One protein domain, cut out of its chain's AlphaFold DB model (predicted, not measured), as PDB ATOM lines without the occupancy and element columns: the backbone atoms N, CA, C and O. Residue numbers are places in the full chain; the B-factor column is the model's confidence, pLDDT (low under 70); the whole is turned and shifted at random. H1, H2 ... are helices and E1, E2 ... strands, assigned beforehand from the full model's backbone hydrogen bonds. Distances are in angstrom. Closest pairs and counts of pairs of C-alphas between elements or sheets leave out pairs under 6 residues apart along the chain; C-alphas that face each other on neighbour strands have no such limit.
ATOM      1  N   SER A 186     309.230 109.669 182.534       57.66
ATOM      2  CA  SER A 186     310.494 108.934 182.372       57.66
ATOM      3  C   SER A 186     310.933 108.094 183.585       57.66
ATOM      4  O   SER A 186     312.104 107.741 183.688       57.66
ATOM      5  N   GLY A 187     310.048 107.804 184.546       61.28
ATOM      6  CA  GLY A 187     310.432 107.119 185.796       61.28
ATOM      7  C   GLY A 187     311.335 107.962 186.716       61.28
ATOM      8  O   GLY A 187     311.928 107.451 187.666       61.28
ATOM      9  N   GLU A 188     311.437 109.259 186.427       60.22
ATOM     10  CA  GLU A 188     312.251 110.243 187.131       60.22
ATOM     11  C   GLU A 188     311.547 110.821 188.374       60.22
ATOM     12  O   GLU A 188     310.333 110.676 188.548       60.22
ATOM     13  N   PRO A 189     312.299 111.452 189.298       61.44
ATOM     14  CA  PRO A 189     311.773 111.852 190.594       61.44
ATOM     15  C   PRO A 189     310.608 112.846 190.493       61.44
ATOM     16  O   PRO A 189     310.676 113.868 189.821       61.44
ATOM     17  N   LYS A 190     309.562 112.536 191.258       80.69
ATOM     18  CA  LYS A 190     308.315 113.289 191.400       80.69
ATOM     19  C   LYS A 190     308.568 114.704 191.955       80.69
ATOM     20  O   LYS A 190     308.999 114.850 193.104       80.69
ATOM     21  N   GLU A 191     308.295 115.729 191.148       89.69
ATOM     22  CA  GLU A 191     308.406 117.138 191.543       89.69
ATOM     23  C   GLU A 191     307.249 117.526 192.464       89.69
ATOM     24  O   GLU A 191     306.091 117.208 192.185       89.69
ATOM     25  N   ARG A 192     307.536 118.250 193.549       91.50
ATOM     26  CA  ARG A 192     306.545 118.578 194.581       91.50
ATOM     27  C   ARG A 192     306.589 120.045 194.976       91.50
ATOM     28  O   ARG A 192     307.645 120.549 195.354       91.50
ATOM     29  N   PHE A 193     305.424 120.684 195.014       93.81
ATOM     30  CA  PHE A 193     305.217 121.912 195.776       93.81
ATOM     31  C   PHE A 193     304.473 121.595 197.074       93.81
ATOM     32  O   PHE A 193     303.421 120.965 197.045       93.81
ATOM     33  N   THR A 194     304.996 122.070 198.201       94.75
ATOM     34  CA  THR A 194     304.289 122.119 199.485       94.75
ATOM     35  C   THR A 194     303.827 123.554 199.713       94.75
ATOM     36  O   THR A 194     304.649 124.452 199.910       94.75
ATOM     37  N   LEU A 195     302.522 123.771 199.648       95.44
ATOM     38  CA  LEU A 195     301.859 125.050 199.866       95.44
ATOM     39  C   LEU A 195     301.496 125.171 201.344       95.44
ATOM     40  O   LEU A 195     300.786 124.314 201.864       95.44
ATOM     41  N   CYS A 196     301.957 126.225 202.011       95.62
ATOM     42  CA  CYS A 196     301.679 126.468 203.422       95.62
ATOM     43  C   CYS A 196     301.045 127.845 203.615       95.62
ATOM     44  O   CYS A 196     301.628 128.856 203.210       95.62
ATOM     45  N   LEU A 197     299.896 127.871 204.292       96.06
ATOM     46  CA  LEU A 197     299.318 129.083 204.863       96.06
ATOM     47  C   LEU A 197     299.659 129.132 206.356       96.06
ATOM     48  O   LEU A 197     299.309 128.230 207.119       96.06
ATOM     49  N   TRP A 198     300.362 130.180 206.762       96.06
ATOM     50  CA  TRP A 198     300.821 130.391 208.128       96.06
ATOM     51  C   TRP A 198     299.953 131.420 208.838       96.06
ATOM     52  O   TRP A 198     299.511 132.381 208.217       96.06
ATOM     53  N   GLU A 199     299.776 131.242 210.139       96.69
ATOM     54  CA  GLU A 199     299.084 132.138 211.060       96.69
ATOM     55  C   GLU A 199     300.028 132.532 212.199       96.69
ATOM     56  O   GLU A 199     300.762 131.696 212.733       96.69
ATOM     57  N   SER A 200     300.049 133.813 212.558       96.69
ATOM     58  CA  SER A 200     300.871 134.311 213.655       96.69
ATOM     59  C   SER A 200     300.302 133.901 215.015       96.69
ATOM     60  O   SER A 200     299.093 133.837 215.234       96.69
ATOM     61  N   ASN A 201     301.199 133.685 215.974       94.00
ATOM     62  CA  ASN A 201     300.838 133.408 217.366       94.00
ATOM     63  C   ASN A 201     300.308 134.660 218.097       94.00
ATOM     64  O   ASN A 201     299.706 134.542 219.163       94.00
ATOM     65  N   ALA A 202     300.557 135.853 217.548       93.75
ATOM     66  CA  ALA A 202     300.119 137.130 218.107       93.75
ATOM     67  C   ALA A 202     298.657 137.442 217.746       93.75
ATOM     68  O   ALA A 202     298.126 136.931 216.764       93.75
ATOM     69  N   LYS A 203     298.022 138.316 218.536       93.81
ATOM     70  CA  LYS A 203     296.685 138.858 218.261       93.81
ATOM     71  C   LYS A 203     296.791 140.373 218.024       93.81
ATOM     72  O   LYS A 203     297.419 141.031 218.851       93.81
ATOM     73  N   PRO A 204     296.180 140.932 216.963       93.25
ATOM     74  CA  PRO A 204     295.431 140.245 215.906       93.25
ATOM     75  C   PRO A 204     296.320 139.329 215.049       93.25
ATOM     76  O   PRO A 204     297.514 139.580 214.886       93.25
ATOM     77  N   HIS A 205     295.725 138.255 214.523       95.56
ATOM     78  CA  HIS A 205     296.444 137.285 213.701       95.56
ATOM     79  C   HIS A 205     296.853 137.895 212.356       95.56
ATOM     80  O   HIS A 205     296.074 138.590 211.699       95.56
ATOM     81  N   LEU A 206     298.077 137.588 211.942       96.25
ATOM     82  CA  LEU A 206     298.652 137.923 210.644       96.25
ATOM     83  C   LEU A 206     299.012 136.635 209.916       96.25
ATOM     84  O   LEU A 206     299.327 135.626 210.548       96.25
ATOM     85  N   TYR A 207     298.983 136.677 208.589       96.06
ATOM     86  CA  TYR A 207     299.094 135.484 207.766       96.06
ATOM     87  C   TYR A 207     300.219 135.597 206.743       96.06
ATOM     88  O   TYR A 207     300.616 136.697 206.352       96.06
ATOM     89  N   TRP A 208     300.707 134.436 206.301       94.56
ATOM     90  CA  TRP A 208     301.631 134.307 205.176       94.56
ATOM     91  C   TRP A 208     301.254 133.136 204.287       94.56
ATOM     92  O   TRP A 208     301.121 132.013 204.774       94.56
ATOM     93  N   PHE A 209     301.217 133.356 202.981       95.44
ATOM     94  CA  PHE A 209     301.258 132.292 201.998       95.44
ATOM     95  C   PHE A 209     302.690 132.035 201.531       95.44
ATOM     96  O   PHE A 209     303.461 132.945 201.210       95.44
ATOM     97  N   THR A 210     303.044 130.757 201.475       94.19
ATOM     98  CA  THR A 210     304.351 130.313 201.013       94.19
ATOM     99  C   THR A 210     304.254 129.015 200.224       94.19
ATOM    100  O   THR A 210     303.424 128.156 200.523       94.19
ATOM    101  N   ALA A 211     305.144 128.843 199.248       94.69
ATOM    102  CA  ALA A 211     305.259 127.616 198.473       94.69
ATOM    103  C   ALA A 211     306.703 127.104 198.493       94.69
ATOM    104  O   ALA A 211     307.650 127.816 198.159       94.69
ATOM    105  N   LYS A 212     306.882 125.847 198.894       92.88
ATOM    106  CA  LYS A 212     308.173 125.159 198.942       92.88
ATOM    107  C   LYS A 212     308.268 124.178 197.781       92.88
ATOM    108  O   LYS A 212     307.520 123.208 197.749       92.88
ATOM    109  N   PHE A 213     309.199 124.401 196.863       92.12
ATOM    110  CA  PHE A 213     309.430 123.543 195.705       92.12
ATOM    111  C   PHE A 213     310.580 122.565 195.945       92.12
ATOM    112  O   PHE A 213     311.673 122.961 196.358       92.12
ATOM    113  N   LEU A 214     310.343 121.288 195.652       90.44
ATOM    114  CA  LEU A 214     311.354 120.240 195.586       90.44
ATOM    115  C   LEU A 214     311.322 119.615 194.194       90.44
ATOM    116  O   LEU A 214     310.315 119.022 193.805       90.44
ATOM    117  N   LYS A 215     312.453 119.684 193.484       85.38
ATOM    118  CA  LYS A 215     312.605 119.049 192.169       85.38
ATOM    119  C   LYS A 215     312.684 117.528 192.280       85.38
ATOM    120  O   LYS A 215     312.161 116.820 191.432       85.38
ATOM    121  N   ARG A 216     313.341 117.012 193.326       81.06
ATOM    122  CA  ARG A 216     313.518 115.570 193.533       81.06
ATOM    123  C   ARG A 216     313.156 115.141 194.950       81.06
ATOM    124  O   ARG A 216     313.360 115.880 195.915       81.06
ATOM    125  N   LYS A 217     312.657 113.910 195.092       72.19
ATOM    126  CA  LYS A 217     312.434 113.288 196.403       72.19
ATOM    127  C   LYS A 217     313.789 113.083 197.091       72.19
ATOM    128  O   LYS A 217     314.608 112.315 196.606       72.19
ATOM    129  N   GLY A 218     314.014 113.778 198.206       68.50
ATOM    130  CA  GLY A 218     315.284 113.743 198.943       68.50
ATOM    131  C   GLY A 218     316.279 114.845 198.568       68.50
ATOM    132  O   GLY A 218     317.382 114.853 199.105       68.50
ATOM    133  N   ASP A 219     315.904 115.785 197.691       75.75
ATOM    134  CA  ASP A 219     316.740 116.959 197.434       75.75
ATOM    135  C   ASP A 219     316.912 117.792 198.715       75.75
ATOM    136  O   ASP A 219     315.959 118.054 199.457       75.75
ATOM    137  N   SER A 220     318.155 118.189 198.976       67.62
ATOM    138  CA  SER A 220     318.563 118.885 200.198       67.62
ATOM    139  C   SER A 220     318.286 120.389 200.147       67.62
ATOM    140  O   SER A 220     318.211 121.031 201.197       67.62
ATOM    141  N   ARG A 221     318.113 120.963 198.945       80.38
ATOM    142  CA  ARG A 221     317.950 122.410 198.735       80.38
ATOM    143  C   ARG A 221     316.575 122.746 198.146       80.38
ATOM    144  O   ARG A 221     316.450 122.913 196.936       80.38
ATOM    145  N   PRO A 222     315.531 122.874 198.980       85.25
ATOM    146  CA  PRO A 222     314.234 123.347 198.510       85.25
ATOM    147  C   PRO A 222     314.311 124.808 198.043       85.25
ATOM    148  O   PRO A 222     314.950 125.634 198.699       85.25
ATOM    149  N   LYS A 223     313.615 125.138 196.948       87.50
ATOM    150  CA  LYS A 223     313.404 126.531 196.525       87.50
ATOM    151  C   LYS A 223     312.159 127.066 197.223       87.50
ATOM    152  O   LYS A 223     311.101 126.439 197.186       87.50
ATOM    153  N   TYR A 224     312.296 128.206 197.884       89.00
ATOM    154  CA  TYR A 224     311.197 128.847 198.592       89.00
ATOM    155  C   TYR A 224     310.630 129.983 197.753       89.00
ATOM    156  O   TYR A 224     311.374 130.800 197.219       89.00
ATOM    157  N   HIS A 225     309.308 130.025 197.659       86.25
ATOM    158  CA  HIS A 225     308.565 131.103 197.036       86.25
ATOM    159  C   HIS A 225     307.705 131.773 198.101       86.25
ATOM    160  O   HIS A 225     306.890 131.127 198.769       86.25
ATOM    161  N   ARG A 226     307.905 133.078 198.250       86.12
ATOM    162  CA  ARG A 226     307.128 133.957 199.113       86.12
ATOM    163  C   ARG A 226     306.574 135.058 198.218       86.12
ATOM    164  O   ARG A 226     307.344 135.764 197.580       86.12
ATOM    165  N   TRP A 227     305.253 135.122 198.128       82.69
ATOM    166  CA  TRP A 227     304.563 136.041 197.224       82.69
ATOM    167  C   TRP A 227     304.387 137.425 197.835       82.69
ATOM    168  O   TRP A 227     304.623 138.430 197.178       82.69
ATOM    169  N   SER A 228     304.011 137.480 199.110       86.12
ATOM    170  CA  SER A 228     303.885 138.744 199.828       86.12
ATOM    171  C   SER A 228     305.253 139.234 200.308       86.12
ATOM    172  O   SER A 228     306.099 138.437 200.700       86.12
ATOM    173  N   CYS A 229     305.485 140.545 200.317       82.56
ATOM    174  CA  CYS A 229     306.689 141.138 200.913       82.56
ATOM    175  C   CYS A 229     306.618 141.180 202.450       82.56
ATOM    176  O   CYS A 229     307.639 141.085 203.131       82.56
ATOM    177  N   CYS A 230     305.406 141.278 203.000       86.25
ATOM    178  CA  CYS A 230     305.120 141.395 204.425       86.25
ATOM    179  C   CYS A 230     303.901 140.543 204.822       86.25
ATOM    180  O   CYS A 230     303.121 140.107 203.974       86.25
ATOM    181  N   SER A 231     303.754 140.288 206.124       90.75
ATOM    182  CA  SER A 231     302.638 139.516 206.676       90.75
ATOM    183  C   SER A 231     301.329 140.282 206.514       90.75
ATOM    184  O   SER A 231     301.258 141.455 206.886       90.75
ATOM    185  N   GLY A 232     300.288 139.621 206.013       93.38
ATOM    186  CA  GLY A 232     299.038 140.267 205.620       93.38
ATOM    187  C   GLY A 232     297.804 139.820 206.403       93.38
ATOM    188  O   GLY A 232     297.850 138.968 207.291       93.38
ATOM    189  N   LYS A 233     296.655 140.392 206.022       95.81
ATOM    190  CA  LYS A 233     295.329 139.903 206.432       95.81
ATOM    191  C   LYS A 233     295.050 138.551 205.773       95.81
ATOM    192  O   LYS A 233     295.443 138.326 204.630       95.81
ATOM    193  N   TRP A 234     294.267 137.709 206.446       95.19
ATOM    194  CA  TRP A 234     293.952 136.353 205.982       95.19
ATOM    195  C   TRP A 234     293.443 136.288 204.537       95.19
ATOM    196  O   TRP A 234     293.914 135.467 203.759       95.19
ATOM    197  N   ARG A 235     292.496 137.167 204.167       95.12
ATOM    198  CA  ARG A 235     291.845 137.136 202.847       95.12
ATOM    199  C   ARG A 235     292.866 137.257 201.709       95.12
ATOM    200  O   ARG A 235     292.866 136.411 200.830       95.12
ATOM    201  N   ARG A 236     293.786 138.223 201.802       95.12
ATOM    202  CA  ARG A 236     294.831 138.464 200.792       95.12
ATOM    203  C   ARG A 236     295.744 137.251 200.607       95.12
ATOM    204  O   ARG A 236     295.964 136.807 199.487       95.12
ATOM    205  N   GLU A 237     296.243 136.689 201.705       95.56
ATOM    206  CA  GLU A 237     297.142 135.526 201.649       95.56
ATOM    207  C   GLU A 237     296.427 134.268 201.148       95.56
ATOM    208  O   GLU A 237     297.001 133.463 200.416       95.56
ATOM    209  N   MET A 238     295.150 134.111 201.497       95.56
ATOM    210  CA  MET A 238     294.331 133.018 200.990       95.56
ATOM    211  C   MET A 238     294.045 133.168 199.488       95.56
ATOM    212  O   MET A 238     294.035 132.173 198.767       95.56
ATOM    213  N   ASP A 239     293.851 134.389 198.994       95.50
ATOM    214  CA  ASP A 239     293.666 134.647 197.564       95.50
ATOM    215  C   ASP A 239     294.951 134.336 196.780       95.50
ATOM    216  O   ASP A 239     294.885 133.654 195.756       95.50
ATOM    217  N   HIS A 240     296.126 134.698 197.310       95.44
ATOM    218  CA  HIS A 240     297.418 134.274 196.754       95.44
ATOM    219  C   HIS A 240     297.557 132.746 196.711       95.44
ATOM    220  O   HIS A 240     297.965 132.190 195.691       95.44
ATOM    221  N   PHE A 241     297.179 132.057 197.792       95.75
ATOM    222  CA  PHE A 241     297.188 130.594 197.850       95.75
ATOM    223  C   PHE A 241     296.301 129.977 196.757       95.75
ATOM    224  O   PHE A 241     296.746 129.095 196.019       95.75
ATOM    225  N   MET A 242     295.054 130.446 196.627       95.62
ATOM    226  CA  MET A 242     294.104 129.930 195.633       95.62
ATOM    227  C   MET A 242     294.567 130.227 194.204       95.62
ATOM    228  O   MET A 242     294.460 129.360 193.336       95.62
ATOM    229  N   HIS A 243     295.123 131.419 193.966       95.44
ATOM    230  CA  HIS A 243     295.665 131.798 192.667       95.44
ATOM    231  C   HIS A 243     296.870 130.929 192.284       95.44
ATOM    232  O   HIS A 243     296.877 130.348 191.198       95.44
ATOM    233  N   PHE A 244     297.834 130.736 193.194       95.62
ATOM    234  CA  PHE A 244     298.980 129.846 192.968       95.62
ATOM    235  C   PHE A 244     298.533 128.412 192.672       95.62
ATOM    236  O   PHE A 244     299.039 127.772 191.747       95.62
ATOM    237  N   PHE A 245     297.577 127.896 193.450       95.62
ATOM    238  CA  PHE A 245     297.037 126.554 193.257       95.62
ATOM    239  C   PHE A 245     296.423 126.399 191.863       95.62
ATOM    240  O   PHE A 245     296.761 125.454 191.148       95.62
ATOM    241  N   ARG A 246     295.586 127.354 191.443       95.75
ATOM    242  CA  ARG A 246     294.977 127.364 190.109       95.75
ATOM    243  C   ARG A 246     296.029 127.441 189.008       95.75
ATOM    244  O   ARG A 246     295.948 126.676 188.054       95.75
ATOM    245  N   LEU A 247     297.044 128.288 189.166       94.75
ATOM    246  CA  LEU A 247     298.126 128.438 188.191       94.75
ATOM    247  C   LEU A 247     298.906 127.128 187.979       94.75
ATOM    248  O   LEU A 247     299.282 126.804 186.857       94.75
ATOM    249  N   LYS A 248     299.155 126.355 189.048       93.62
ATOM    250  CA  LYS A 248     299.941 125.109 188.966       93.62
ATOM    251  C   LYS A 248     299.130 123.865 188.628       93.62
ATOM    252  O   LYS A 248     299.688 122.938 188.039       93.62
ATOM    253  N   THR A 249     297.862 123.817 189.018       93.94
ATOM    254  CA  THR A 249     297.017 122.625 188.846       93.94
ATOM    255  C   THR A 249     296.012 122.754 187.706       93.94
ATOM    256  O   THR A 249     295.536 121.738 187.219       93.94
ATOM    257  N   GLY A 250     295.683 123.977 187.279       93.25
ATOM    258  CA  GLY A 250     294.597 124.257 186.334       93.25
ATOM    259  C   GLY A 250     293.194 124.173 186.947       93.25
ATOM    260  O   GLY A 250     292.213 124.383 186.241       93.25
ATOM    261  N   ILE A 251     293.079 123.877 188.245       94.38
ATOM    262  CA  ILE A 251     291.811 123.663 188.955       94.38
ATOM    263  C   ILE A 251     291.629 124.761 190.002       94.38
ATOM    264  O   ILE A 251     292.578 125.154 190.680       94.38
ATOM    265  N   GLU A 252     290.407 125.261 190.171       94.88
ATOM    266  CA  GLU A 252     290.110 126.170 191.279       94.88
ATOM    267  C   GLU A 252     290.201 125.439 192.620       94.88
ATOM    268  O   GLU A 252     289.806 124.281 192.742       94.88
ATOM    269  N   TRP A 253     290.677 126.116 193.668       94.81
ATOM    270  CA  TRP A 253     290.807 125.497 194.991       94.81
ATOM    271  C   TRP A 253     289.494 124.860 195.478       94.81
ATOM    272  O   TRP A 253     289.499 123.819 196.135       94.81
ATOM    273  N   GLN A 254     288.359 125.457 195.128       94.69
ATOM    274  CA  GLN A 254     287.019 125.000 195.474       94.69
ATOM    275  C   GLN A 254     286.631 123.682 194.799       94.69
ATOM    276  O   GLN A 254     285.852 122.912 195.364       94.69
ATOM    277  N   ASP A 255     287.228 123.396 193.645       94.19
ATOM    278  CA  ASP A 255     286.941 122.232 192.809       94.19
ATOM    279  C   ASP A 255     288.009 121.137 192.962       94.19
ATOM    280  O   ASP A 255     287.987 120.128 192.260       94.19
ATOM    281  N   ARG A 256     288.924 121.292 193.933       93.75
ATOM    282  CA  ARG A 256     290.076 120.400 194.169       93.75
ATOM    283  C   ARG A 256     289.725 118.922 194.382       93.75
ATOM    284  O   ARG A 256     290.566 118.070 194.124       93.75
ATOM    285  N   VAL A 257     288.527 118.624 194.893       92.38
ATOM    286  CA  VAL A 257     288.028 117.243 195.067       92.38
ATOM    287  C   VAL A 257     287.228 116.803 193.841       92.38
ATOM    288  O   VAL A 257     287.377 115.677 193.380       92.38
ATOM    289  N   LEU A 258     286.411 117.701 193.285       91.50
ATOM    290  CA  LEU A 258     285.554 117.428 192.132       91.50
ATOM    291  C   LEU A 258     286.365 117.073 190.877       91.50
ATOM    292  O   LEU A 258     286.014 116.154 190.143       91.50
ATOM    293  N   LEU A 259     287.466 117.787 190.648       90.88
ATOM    294  CA  LEU A 259     288.327 117.654 189.472       90.88
ATOM    295  C   LEU A 259     289.645 116.928 189.793       90.88
ATOM    296  O   LEU A 259     290.634 117.053 189.074       90.88
ATOM    297  N   GLU A 260     289.690 116.148 190.878       87.75
ATOM    298  CA  GLU A 260     290.873 115.348 191.203       87.75
ATOM    299  C   GLU A 260     291.231 114.424 190.022       87.75
ATOM    300  O   GLU A 260     290.387 113.663 189.543       87.75
ATOM    301  N   LYS A 261     292.497 114.462 189.576       85.25
ATOM    302  CA  LYS A 261     293.048 113.611 188.497       85.25
ATOM    303  C   LYS A 261     292.352 113.745 187.136       85.25
ATOM    304  O   LYS A 261     292.512 112.865 186.295       85.25
ATOM    305  N   THR A 262     291.606 114.821 186.894       87.44
ATOM    306  CA  THR A 262     291.033 115.102 185.566       87.44
ATOM    307  C   THR A 262     291.971 115.933 184.689       87.44
ATOM    308  O   THR A 262     291.783 115.995 183.477       87.44
ATOM    309  N   THR A 263     292.988 116.566 185.278       87.06
ATOM    310  CA  THR A 263     293.929 117.422 184.555       87.06
ATOM    311  C   THR A 263     295.046 116.639 183.862       87.06
ATOM    312  O   THR A 263     295.431 115.557 184.323       87.06
ATOM    313  N   PRO A 264     295.604 117.178 182.757       86.31
ATOM    314  CA  PRO A 264     296.715 116.551 182.050       86.31
ATOM    315  C   PRO A 264     297.939 116.372 182.956       86.31
ATOM    316  O   PRO A 264     298.178 117.177 183.856       86.31
ATOM    317  N   LYS A 265     298.777 115.370 182.667       83.12
ATOM    318  CA  LYS A 265     300.008 115.079 183.433       83.12
ATOM    319  C   LYS A 265     301.039 116.219 183.443       83.12
ATOM    320  O   LYS A 265     301.946 116.210 184.268       83.12
ATOM    321  N   SER A 266     300.922 117.192 182.535       85.94
ATOM    322  CA  SER A 266     301.778 118.385 182.508       85.94
ATOM    323  C   SER A 266     301.575 119.291 183.730       85.94
ATOM    324  O   SER A 266     302.516 119.968 184.162       85.94
ATOM    325  N   PHE A 267     300.367 119.277 184.304       89.62
ATOM    326  CA  PHE A 267     299.996 120.041 185.489       89.62
ATOM    327  C   PHE A 267     300.310 119.283 186.780       89.62
ATOM    328  O   PHE A 267     300.437 118.058 186.813       89.62
ATOM    329  N   PHE A 268     300.420 120.028 187.880       91.50
ATOM    330  CA  PHE A 268     300.525 119.433 189.206       91.50
ATOM    331  C   PHE A 268     299.164 118.882 189.637       91.50
ATOM    332  O   PHE A 268     298.132 119.526 189.460       91.50
ATOM    333  N   GLN A 269     299.166 117.706 190.253       91.50
ATOM    334  CA  GLN A 269     297.968 117.071 190.788       91.50
ATOM    335  C   GLN A 269     297.931 117.195 192.310       91.50
ATOM    336  O   GLN A 269     298.929 116.974 193.001       91.50
ATOM    337  N   TYR A 270     296.761 117.536 192.836       92.00
ATOM    338  CA  TYR A 270     296.468 117.484 194.263       92.00
ATOM    339  C   TYR A 270     295.907 116.109 194.627       92.00
ATOM    340  O   TYR A 270     295.172 115.505 193.848       92.00
ATOM    341  N   THR A 271     296.244 115.605 195.812       90.00
ATOM    342  CA  THR A 271     295.623 114.400 196.372       90.00
ATOM    343  C   THR A 271     295.003 114.761 197.718       90.00
ATOM    344  O   THR A 271     295.743 115.144 198.630       90.00
ATOM    345  N   PRO A 272     293.670 114.672 197.868       87.94
ATOM    346  CA  PRO A 272     293.021 114.973 199.133       87.94
ATOM    347  C   PRO A 272     293.445 113.971 200.220       87.94
ATOM    348  O   PRO A 272     293.713 112.802 199.917       87.94
ATOM    349  N   PRO A 273     293.494 114.393 201.497       87.81
ATOM    350  CA  PRO A 273     293.709 113.479 202.610       87.81
ATOM    351  C   PRO A 273     292.700 112.325 202.601       87.81
ATOM    352  O   PRO A 273     291.500 112.534 202.434       87.81
ATOM    353  N   THR A 274     293.186 111.106 202.813       83.56
ATOM    354  CA  THR A 274     292.363 109.895 202.917       83.56
ATOM    355  C   THR A 274     292.192 109.458 204.375       83.56
ATOM    356  O   THR A 274     292.932 109.892 205.265       83.56
ATOM    357  N   GLY A 275     291.208 108.586 204.632       80.94
ATOM    358  CA  GLY A 275     290.986 107.974 205.949       80.94
ATOM    359  C   GLY A 275     290.201 108.845 206.933       80.94
ATOM    360  O   GLY A 275     290.597 108.956 208.088       80.94
ATOM    361  N   GLY A 276     289.134 109.508 206.471       80.06
ATOM    362  CA  GLY A 276     288.251 110.319 207.326       80.06
ATOM    363  C   GLY A 276     288.864 111.632 207.822       80.06
ATOM    364  O   GLY A 276     288.291 112.307 208.671       80.06
ATOM    365  N   LYS A 277     290.040 112.006 207.309       86.25
ATOM    366  CA  LYS A 277     290.666 113.295 207.608       86.25
ATOM    367  C   LYS A 277     289.891 114.424 206.921       86.25
ATOM    368  O   LYS A 277     289.434 114.232 205.794       86.25
ATOM    369  N   PRO A 278     289.779 115.604 207.556       88.62
ATOM    370  CA  PRO A 278     289.117 116.742 206.939       88.62
ATOM    371  C   PRO A 278     289.859 117.145 205.660       88.62
ATOM    372  O   PRO A 278     291.086 117.053 205.583       88.62
ATOM    373  N   VAL A 279     289.113 117.607 204.661       87.62
ATOM    374  CA  VAL A 279     289.653 118.123 203.388       87.62
ATOM    375  C   VAL A 279     289.666 119.651 203.330       87.62
ATOM    376  O   VAL A 279     290.011 120.238 202.298       87.62
ATOM    377  N   GLY A 280     289.287 120.277 204.443       87.69
ATOM    378  CA  GLY A 280     289.187 121.713 204.623       87.69
ATOM    379  C   GLY A 280     287.945 122.320 203.993       87.69
ATOM    380  O   GLY A 280     287.279 121.738 203.135       87.69
ATOM    381  N   ARG A 281     287.687 123.562 204.388       87.00
ATOM    382  CA  ARG A 281     286.542 124.348 203.928       87.00
ATOM    383  C   ARG A 281     286.657 124.792 202.472       87.00
ATOM    384  O   ARG A 281     287.654 124.559 201.785       87.00
ATOM    385  N   ARG A 282     285.615 125.495 202.015       86.56
ATOM    386  CA  ARG A 282     285.523 126.107 200.680       86.56
ATOM    387  C   ARG A 282     285.552 125.074 199.558       86.56
ATOM    388  O   ARG A 282     286.246 125.287 198.577       86.56
ATOM    389  N   LEU A 283     284.871 123.944 199.709       90.44
ATOM    390  CA  LEU A 283     284.488 123.154 198.541       90.44
ATOM    391  C   LEU A 283     283.290 123.822 197.864       90.44
ATOM    392  O   LEU A 283     282.482 124.458 198.544       90.44
ATOM    393  N   ARG A 284     283.187 123.699 196.537       89.75
ATOM    394  CA  ARG A 284     282.034 124.217 195.786       89.75
ATOM    395  C   ARG A 284     280.742 123.477 196.152       89.75
ATOM    396  O   ARG A 284     279.688 124.096 196.231       89.75
ATOM    397  N   PHE A 285     280.850 122.178 196.422       91.31
ATOM    398  CA  PHE A 285     279.752 121.299 196.827       91.31
ATOM    399  C   PHE A 285     280.146 120.471 198.061       91.31
ATOM    400  O   PHE A 285     281.272 120.584 198.552       91.31
ATOM    401  N   SER A 286     279.230 119.649 198.585       89.94
ATOM    402  CA  SER A 286     279.549 118.730 199.685       89.94
ATOM    403  C   SER A 286     280.646 117.741 199.281       89.94
ATOM    404  O   SER A 286     280.825 117.431 198.101       89.94
ATOM    405  N   TYR A 287     281.397 117.244 200.268       88.75
ATOM    406  CA  TYR A 287     282.493 116.308 200.014       88.75
ATOM    407  C   TYR A 287     282.022 115.052 199.270       88.75
ATOM    408  O   TYR A 287     282.638 114.679 198.270       88.75
ATOM    409  N   ASP A 288     280.908 114.464 199.714       89.88
ATOM    410  CA  ASP A 288     280.340 113.245 199.132       89.88
ATOM    411  C   ASP A 288     279.898 113.474 197.681       89.88
ATOM    412  O   ASP A 288     280.283 112.721 196.789       89.88
ATOM    413  N   TYR A 289     279.237 114.603 197.404       92.00
ATOM    414  CA  TYR A 289     278.865 114.975 196.040       92.00
ATOM    415  C   TYR A 289     280.091 115.161 195.137       92.00
ATOM    416  O   TYR A 289     280.141 114.624 194.030       92.00
ATOM    417  N   CYS A 290     281.120 115.888 195.598       90.69
ATOM    418  CA  CYS A 290     282.355 116.055 194.829       90.69
ATOM    419  C   CYS A 290     283.025 114.706 194.525       90.69
ATOM    420  O   CYS A 290     283.569 114.522 193.438       90.69
ATOM    421  N   ARG A 291     282.984 113.768 195.475       88.50
ATOM    422  CA  ARG A 291     283.545 112.417 195.367       88.50
ATOM    423  C   ARG A 291     282.800 111.544 194.363       88.50
ATOM    424  O   ARG A 291     283.462 110.835 193.602       88.50
ATOM    425  N   GLU A 292     281.473 111.589 194.367       89.19
ATOM    426  CA  GLU A 292     280.607 110.864 193.434       89.19
ATOM    427  C   GLU A 292     280.733 111.415 192.013       89.19
ATOM    428  O   GLU A 292     281.009 110.663 191.078       89.19
ATOM    429  N   ALA A 293     280.630 112.736 191.857       90.38
ATOM    430  CA  ALA A 293     280.779 113.392 190.564       90.38
ATOM    431  C   ALA A 293     282.180 113.162 189.968       90.38
ATOM    432  O   ALA A 293     282.299 112.870 188.780       90.38
ATOM    433  N   ASN A 294     283.247 113.191 190.781       91.12
ATOM    434  CA  ASN A 294     284.590 112.832 190.313       91.12
ATOM    435  C   ASN A 294     284.674 111.371 189.833       91.12
ATOM    436  O   ASN A 294     285.320 111.094 188.822       91.12
ATOM    437  N   ALA A 295     284.024 110.435 190.536       88.38
ATOM    438  CA  ALA A 295     283.994 109.029 190.134       88.38
ATOM    439  C   ALA A 295     283.289 108.848 188.784       88.38
ATOM    440  O   ALA A 295     283.830 108.166 187.914       88.38
ATOM    441  N   GLN A 296     282.159 109.530 188.581       89.75
ATOM    442  CA  GLN A 296     281.435 109.541 187.307       89.75
ATOM    443  C   GLN A 296     282.285 110.128 186.173       89.75
ATOM    444  O   GLN A 296     282.425 109.495 185.129       89.75
ATOM    445  N   LEU A 297     282.927 111.283 186.396       88.12
ATOM    446  CA  LEU A 297     283.818 111.920 185.413       88.12
ATOM    447  C   LEU A 297     284.982 111.014 184.993       88.12
ATOM    448  O   LEU A 297     285.457 111.092 183.864       88.12
ATOM    449  N   ARG A 298     285.448 110.153 185.901       86.06
ATOM    450  CA  ARG A 298     286.563 109.226 185.670       86.06
ATOM    451  C   ARG A 298     286.117 107.825 185.249       86.06
ATOM    452  O   ARG A 298     286.973 106.959 185.095       86.06
ATOM    453  N   GLY A 299     284.812 107.592 185.093       82.50
ATOM    454  CA  GLY A 299     284.253 106.283 184.748       82.50
ATOM    455  C   GLY A 299     284.528 105.192 185.789       82.50
ATOM    456  O   GLY A 299     284.605 104.018 185.437       82.50
ATOM    457  N   MET A 300     284.727 105.559 187.060       74.06
ATOM    458  CA  MET A 300     284.911 104.593 188.147       74.06
ATOM    459  C   MET A 300     283.548 104.139 188.694       74.06
ATOM    460  O   MET A 300     282.642 104.968 188.802       74.06
ATOM    461  N   PRO A 301     283.394 102.862 189.097       67.81
ATOM    462  CA  PRO A 301     282.183 102.398 189.762       67.81
ATOM    463  C   PRO A 301     281.954 103.213 191.036       67.81
ATOM    464  O   PRO A 301     282.844 103.303 191.888       67.81
ATOM    465  N   THR A 302     280.780 103.821 191.167       55.12
ATOM    466  CA  THR A 302     280.365 104.438 192.429       55.12
ATOM    467  C   THR A 302     280.280 103.342 193.493       55.12
ATOM    468  O   THR A 302     279.672 102.301 193.222       55.12
ATOM    469  N   PRO A 303     280.886 103.516 194.682       53.16
ATOM    470  CA  PRO A 303     280.640 102.595 195.784       53.16
ATOM    471  C   PRO A 303     279.131 102.568 196.080       53.16
ATOM    472  O   PRO A 303     278.471 103.595 195.893       53.16
TER     473      PRO A 303
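What this domain is: This is residues 186 to 303 of the 375 residues of an uncharacterized protein of Hirsutella minnesotensis 3608 (UniProt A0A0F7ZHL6). What would one see first? A hairpin-built wall of three antiparallel strands, E1, E2 and E3, has the long helix H1 along one face, and a long loop stretch, residues 250 to 286, leads away from H1 to the short helix H2 at one end of the domain. What is it made of? The printed part has 118 residues, with the order E1, E2, E3, H1, H2 along the chain and E1, E2, E3 across the sheet; the class is mixed, helices and strands, with only 49 residues in named elements, under half. How large is it? It is only just compact, close to loose, with a radius of gyration of the C-alphas of 16.2 A and spans of 47 by 37 by 25 A.

Where its parts are: Where are the strands? E1 is residues 191 to 200, 29.0 A long, from C-alpha 191 at (308.406, 117.138, 191.543); E2 is 207 to 214, 23.0 A; E3 is 223 to 226. Where are the helices? H1 is residues 234 to 249, 22.2 A long; H2 is 287 to 297, 15.3 A, ending at C-alpha 297 at (283.818, 111.920, 185.413).

How they stand to each other: How do the strands pair? They form a meander, each strand the antiparallel neighbour of the one before. E1 and E2 are a hairpin at 161 degrees, with N 194 and O 212 at 2.8 A, within hydrogen-bond range; E2 and E3 are a hairpin at 159 degrees, with N 211 and O 225 at 2.9 A, also within range. Where do the helices stand? H1 is on the sheet, in two layers, a helix on one face of a sheet: its height is 9.2 A, it lies over E1 and E2 and runs along the strands, at 1 degrees to E2 on the local plane, and the closest C-alphas of E2 and H1 are those of Phe 209 and Glu 237, 5.2 A. H2 is not on the sheet and is apart from H1. Are the helix backbones regular in their pairs? In H1 and H2 every O i to N i+4 pair is within hydrogen-bond range.

The domain as a whole: How far does it reach? The two C-alphas farthest apart, of Ser 186 and Lys 203, are 48.7 A apart. Is it continuous, and where is confidence low? The printed part has no cut, and H1 to H2 is a long link of 37 residues. The pLDDT is under 70 at residues 186 to 189, 218, 220 and 301 to 303.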